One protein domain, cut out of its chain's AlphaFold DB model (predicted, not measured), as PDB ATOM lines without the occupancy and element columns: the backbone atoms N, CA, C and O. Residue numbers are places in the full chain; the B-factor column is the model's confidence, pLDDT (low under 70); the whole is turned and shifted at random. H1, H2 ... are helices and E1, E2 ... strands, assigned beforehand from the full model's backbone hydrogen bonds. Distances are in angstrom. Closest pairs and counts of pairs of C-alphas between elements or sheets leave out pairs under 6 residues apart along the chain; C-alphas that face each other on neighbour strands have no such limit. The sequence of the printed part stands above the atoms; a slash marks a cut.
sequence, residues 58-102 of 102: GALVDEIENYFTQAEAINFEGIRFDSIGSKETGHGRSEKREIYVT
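Overview. This is residues 58 to 102 of the 102 residues of the protein "ISAs1 family transposase" of Parachlamydiaceae bacterium (UniProt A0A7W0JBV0). A long, narrow hairpin of two strands, E1 and E2, makes one arm of a loose L, and a single helix, H1, makes the other, linked to the hairpin's open end by residues 74 to 81. Both arms end free: residues 58 to 67 of H1 stick out at one end, and residues 89 to 94, round the hairpin's turn, stick out at the other. The printed part has 45 residues, with one named helix and two named strands in the order H1, E1, E2; the sheet's order is E1 - E2, antiparallel, and the class is mixed, helices and strands. The whole is loose, with a radius of gyration of the C-alphas of 13.4 A and spans of 37 by 26 by 17 A.

Along the chain. E1 holds residues 82 to 90 and is 27.3 A long from first to last C-alpha, beginning at C-alpha 82 at (153.662, 143.413, 193.013). E2 holds residues 93 to 101, is 26.6 A long, and ends at C-alpha 101 at (158.793, 143.796, 192.978). H1 holds residues 58 to 73, is 22.5 A long, and begins at C-alpha 58 at (177.228, 135.509, 199.908).

Arrangement. E1 and E2 form a hairpin, antiparallel with 171 degrees between their directions. The C-alphas of Gly 85 and Glu 98 face each other at 4.3 A. N 86 and O 97 are within hydrogen-bond range at 2.8 A, as are N 101 and O 82 at 2.9 A. H1 and E2 are apart. In H1 every O i to N i+4 pair is within hydrogen-bond range.

Size, cuts and confidence. The two C-alphas farthest apart, those of Gly 78 and His 91, are 39.6 A apart. The printed part has no cut and ends at Thr 102, the chain's last residue. The link from E1 to E2 is tight, with 2 residues; that from H1 to E1 is short, with 8. The mean pLDDT of the printed part is 93.6, and no printed residue is under 70 in this model.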
ATOM      1  N   GLY A  58     177.864 136.423 198.943       80.75
ATOM      2  CA  GLY A  58     177.228 135.509 199.908       80.75
ATOM      3  C   GLY A  58     176.256 136.200 200.869       80.75
ATOM      4  O   GLY A  58     175.081 135.863 200.879       80.75
ATOM      5  N   ALA A  59     176.707 137.249 201.561       88.06
ATOM      6  CA  ALA A  59     175.860 137.981 202.506       88.06
ATOM      7  C   ALA A  59     174.610 138.602 201.854       88.06
ATOM      8  O   ALA A  59     173.538 138.567 202.442       88.06
ATOM      9  N   LEU A  60     174.727 139.131 200.630       88.62
ATOM     10  CA  LEU A  60     173.590 139.729 199.926       88.62
ATOM     11  C   LEU A  60     172.565 138.668 199.505       88.62
ATOM     12  O   LEU A  60     171.363 138.912 199.569       88.62
ATOM     13  N   VAL A  61     173.034 137.493 199.076       90.31
ATOM     14  CA  VAL A  61     172.154 136.352 198.781       90.31
ATOM     15  C   VAL A  61     171.408 135.938 200.045       90.31
ATOM     16  O   VAL A  61     170.185 135.856 200.011       90.31
ATOM     17  N   ASP A  62     172.129 135.759 201.154       91.06
ATOM     18  CA  ASP A  62     171.551 135.340 202.433       91.06
ATOM     19  C   ASP A  62     170.497 136.346 202.931       91.06
ATOM     20  O   ASP A  62     169.426 135.960 203.402       91.06
ATOM     21  N   GLU A  63     170.762 137.650 202.799       93.19
ATOM     22  CA  GLU A  63     169.816 138.705 203.174       93.19
ATOM     23  C   GLU A  63     168.551 138.693 202.313       93.19
ATOM     24  O   GLU A  63     167.448 138.814 202.852       93.19
ATOM     25  N   ILE A  64     168.686 138.518 200.996       92.31
ATOM     26  CA  ILE A  64     167.541 138.461 200.078       92.31
ATOM     27  C   ILE A  64     166.706 137.204 200.334       92.31
ATOM     28  O   ILE A  64     165.480 137.293 200.421       92.31
ATOM     29  N   GLU A  65     167.339 136.043 200.516       92.38
ATOM     30  CA  GLU A  65     166.639 134.803 200.870       92.38
ATOM     31  C   GLU A  65     165.897 134.944 202.205       92.38
ATOM     32  O   GLU A  65     164.728 134.561 202.320       92.38
ATOM     33  N   ASN A  66     166.535 135.555 203.207       94.88
ATOM     34  CA  ASN A  66     165.921 135.806 204.505       94.88
ATOM     35  C   ASN A  66     164.759 136.812 204.424       94.88
ATOM     36  O   ASN A  66     163.752 136.641 205.115       94.88
ATOM     37  N   TYR A  67     164.872 137.848 203.590       95.19
ATOM     38  CA  TYR A  67     163.790 138.800 203.339       95.19
ATOM     39  C   TYR A  67     162.560 138.094 202.762       95.19
ATOM     40  O   TYR A  67     161.478 138.190 203.343       95.19
ATOM     41  N   PHE A  68     162.727 137.332 201.676       94.31
ATOM     42  CA  PHE A  68     161.612 136.624 201.046       94.31
ATOM     43  C   PHE A  68     161.024 135.545 201.956       94.31
ATOM     44  O   PHE A  68     159.806 135.440 202.045       94.31
ATOM     45  N   THR A  69     161.852 134.823 202.715       95.56
ATOM     46  CA  THR A  69     161.375 133.839 203.702       95.56
ATOM     47  C   THR A  69     160.458 134.486 204.744       95.56
ATOM     48  O   THR A  69     159.389 133.959 205.055       95.56
ATOM     49  N   GLN A  70     160.854 135.638 205.290       96.25
ATOM     50  CA  GLN A  70     160.044 136.364 206.272       96.25
ATOM     51  C   GLN A  70     158.780 136.956 205.646       96.25
ATOM     52  O   GLN A  70     157.709 136.863 206.245       96.25
ATOM     53  N   ALA A  71     158.893 137.534 204.449       95.38
ATOM     54  CA  ALA A  71     157.763 138.092 203.720       95.38
ATOM     55  C   ALA A  71     156.714 137.014 203.408       95.38
ATOM     56  O   ALA A  71     155.536 137.199 203.703       95.38
ATOM     57  N   GLU A  72     157.130 135.850 202.910       94.00
ATOM     58  CA  GLU A  72     156.244 134.712 202.654       94.00
ATOM     59  C   GLU A  72     155.590 134.183 203.938       94.00
ATOM     60  O   GLU A  72     154.396 133.875 203.929       94.00
ATOM     61  N   ALA A  73     156.318 134.138 205.061       96.88
ATOM     62  CA  ALA A  73     155.779 133.664 206.339       96.88
ATOM     63  C   ALA A  73     154.594 134.505 206.846       96.88
ATOM     64  O   ALA A  73     153.730 133.989 207.559       96.88
ATOM     65  N   ILE A  74     154.537 135.783 206.459       96.38
ATOM     66  CA  ILE A  74     153.434 136.700 206.770       96.38
ATOM     67  C   ILE A  74     152.519 136.960 205.565       96.38
ATOM     68  O   ILE A  74     151.715 137.883 205.601       96.38
ATOM     69  N   ASN A  75     152.624 136.179 204.482       93.88
ATOM     70  CA  ASN A  75     151.907 136.408 203.219       93.88
ATOM     71  C   ASN A  75     152.035 137.854 202.699       93.88
ATOM     72  O   ASN A  75     151.075 138.426 202.184       93.88
ATOM     73  N   PHE A  76     153.220 138.445 202.865       94.38
ATOM     74  CA  PHE A  76     153.545 139.830 202.531       94.38
ATOM     75  C   PHE A  76     152.641 140.873 203.224       94.38
ATOM     76  O   PHE A  76     152.512 142.005 202.754       94.38
ATOM     77  N   GLU A  77     152.012 140.535 204.354       96.00
ATOM     78  CA  GLU A  77     151.180 141.466 205.116       96.00
ATOM     79  C   GLU A  77     151.993 142.694 205.561       96.00
ATOM     80  O   GLU A  77     153.054 142.586 206.171       96.00
ATOM     81  N   GLY A  78     151.505 143.892 205.227       95.06
ATOM     82  CA  GLY A  78     152.203 145.148 205.523       95.06
ATOM     83  C   GLY A  78     153.397 145.457 204.609       95.06
ATOM     84  O   GLY A  78     154.010 146.513 204.770       95.06
ATOM     85  N   ILE A  79     153.703 144.602 203.630       95.19
ATOM     86  CA  ILE A  79     154.730 144.833 202.611       95.19
ATOM     87  C   ILE A  79     154.039 145.315 201.334       95.19
ATOM     88  O   ILE A  79     153.087 144.706 200.851       95.19
ATOM     89  N   ARG A  80     154.507 146.430 200.768       95.62
ATOM     90  CA  ARG A  80     154.069 146.853 199.435       95.62
ATOM     91  C   ARG A  80     154.828 146.022 198.412       95.62
ATOM     92  O   ARG A  80     156.046 146.092 198.379       95.62
ATOM     93  N   PHE A  81     154.116 145.277 197.579       94.62
ATOM     94  CA  PHE A  81     154.732 144.514 196.504       94.62
ATOM     95  C   PHE A  81     153.786 144.340 195.313       94.62
ATOM     96  O   PHE A  81     152.573 144.519 195.439       94.62
ATOM     97  N   ASP A  82     154.356 143.976 194.170       95.94
ATOM     98  CA  ASP A  82     153.662 143.413 193.013       95.94
ATOM     99  C   ASP A  82     154.304 142.062 192.664       95.94
ATOM    100  O   ASP A  82     155.476 141.823 192.978       95.94
ATOM    101  N   SER A  83     153.550 141.156 192.045       94.31
ATOM    102  CA  SER A  83     154.077 139.851 191.654       94.31
ATOM    103  C   SER A  83     153.421 139.293 190.400       94.31
ATOM    104  O   SER A  83     152.223 139.446 190.164       94.31
ATOM    105  N   ILE A  84     154.216 138.585 189.602       95.81
ATOM    106  CA  ILE A  84     153.737 137.812 188.460       95.81
ATOM    107  C   ILE A  84     154.412 136.447 188.459       95.81
ATOM    108  O   ILE A  84     155.602 136.322 188.752       95.81
ATOM    109  N   GLY A  85     153.652 135.409 188.121       94.50
ATOM    110  CA  GLY A  85     154.163 134.050 188.077       94.50
ATOM    111  C   GLY A  85     153.626 133.254 186.900       94.50
ATOM    112  O   GLY A  85     152.514 133.481 186.423       94.50
ATOM    113  N   SER A  86     154.419 132.293 186.439       96.06
ATOM    114  CA  SER A  86     154.006 131.300 185.454       96.06
ATOM    115  C   SER A  86     154.406 129.898 185.892       96.06
ATOM    116  O   SER A  86     155.400 129.690 186.597       96.06
ATOM    117  N   LYS A  87     153.600 128.916 185.487       95.88
ATOM    118  CA  LYS A  87     153.868 127.499 185.707       95.88
ATOM    119  C   LYS A  87     153.668 126.751 184.401       95.88
ATOM    120  O   LYS A  87     152.590 126.808 183.817       95.88
ATOM    121  N   GLU A  88     154.698 126.045 183.963       95.62
ATOM    122  CA  GLU A  88     154.707 125.298 182.710       95.62
ATOM    123  C   GLU A  88     155.107 123.850 182.976       95.62
ATOM    124  O   GLU A  88     155.976 123.577 183.802       95.62
ATOM    125  N   THR A  89     154.487 122.913 182.262       93.94
ATOM    126  CA  THR A  89     154.855 121.497 182.312       93.94
ATOM    127  C   THR A  89     155.079 121.002 180.892       93.94
ATOM    128  O   THR A  89     154.181 121.077 180.059       93.94
ATOM    129  N   GLY A  90     156.272 120.486 180.599       93.38
ATOM    130  CA  GLY A  90     156.651 120.025 179.265       93.38
ATOM    131  C   GLY A  90     157.941 119.210 179.289       93.38
ATOM    132  O   GLY A  90     158.781 119.397 180.162       93.38
ATOM    133  N   HIS A  91     158.094 118.272 178.349       88.94
ATOM    134  CA  HIS A  91     159.281 117.402 178.232       88.94
ATOM    135  C   HIS A  91     159.674 116.677 179.540       88.94
ATOM    136  O   HIS A  91     160.851 116.467 179.817       88.94
ATOM    137  N   GLY A  92     158.689 116.315 180.371       93.56
ATOM    138  CA  GLY A  92     158.922 115.679 181.674       93.56
ATOM    139  C   GLY A  92     159.400 116.626 182.781       93.56
ATOM    140  O   GLY A  92     159.676 116.166 183.886       93.56
ATOM    141  N   ARG A  93     159.471 117.938 182.524       93.62
ATOM    142  CA  ARG A  93     159.834 118.965 183.506       93.62
ATOM    143  C   ARG A  93     158.616 119.805 183.882       93.62
ATOM    144  O   ARG A  93     157.775 120.101 183.039       93.62
ATOM    145  N   SER A  94     158.526 120.175 185.158       93.88
ATOM    146  CA  SER A  94     157.634 121.234 185.639       93.88
ATOM    147  C   SER A  94     158.487 122.430 186.048       93.88
ATOM    148  O   SER A  94     159.440 122.272 186.806       93.88
ATOM    149  N   GLU A  95     158.153 123.608 185.543       95.69
ATOM    150  CA  GLU A  95     158.851 124.865 185.796       95.69
ATOM    151  C   GLU A  95     157.896 125.864 186.429       95.69
ATOM    152  O   GLU A  95     156.761 126.015 185.982       95.69
ATOM    153  N   LYS A  96     158.372 126.558 187.461       94.50
ATOM    154  CA  LYS A  96     157.697 127.691 188.093       94.50
ATOM    155  C   LYS A  96     158.631 128.891 187.970       94.50
ATOM    156  O   LYS A  96     159.814 128.763 188.279       94.50
ATOM    157  N   ARG A  97     158.122 130.023 187.490       94.19
ATOM    158  CA  ARG A  97     158.841 131.302 187.430       94.19
ATOM    159  C   ARG A  97     158.025 132.325 188.193       94.19
ATOM    160  O   ARG A  97     156.832 132.428 187.939       94.19
ATOM    161  N   GLU A  98     158.655 133.054 189.099       92.50
ATOM    162  CA  GLU A  98     158.018 134.102 189.896       92.50
ATOM    163  C   GLU A  98     158.908 135.338 189.888       92.50
ATOM    164  O   GLU A  98     160.133 135.230 189.950       92.50
ATOM    165  N   ILE A  99     158.281 136.500 189.774       92.81
ATOM    166  CA  ILE A  99     158.924 137.804 189.858       92.81
ATOM    167  C   ILE A  99     158.169 138.578 190.928       92.81
ATOM    168  O   ILE A  99     156.948 138.697 190.844       92.81
ATOM    169  N   TYR A 100     158.908 139.105 191.899       93.19
ATOM    170  CA  TYR A 100     158.400 139.983 192.946       93.19
ATOM    171  C   TYR A 100     159.079 141.344 192.816       93.19
ATOM    172  O   TYR A 100     160.290 141.415 192.607       93.19
ATOM    173  N   VAL A 101     158.302 142.415 192.940       92.75
ATOM    174  CA  VAL A 101     158.793 143.796 192.978       92.75
ATOM    175  C   VAL A 101     158.342 144.392 194.302       92.75
ATOM    176  O   VAL A 101     157.138 144.499 194.521       92.75
ATOM    177  N   THR A 102     159.284 144.735 195.182       88.69
ATOM    178  CA  THR A 102     159.028 145.157 196.573       88.69
ATOM    179  C   THR A 102     159.702 146.481 196.887       88.69
ATOM    180  O   THR A 102     160.861 146.631 196.441       88.69
TER     181      THR A 102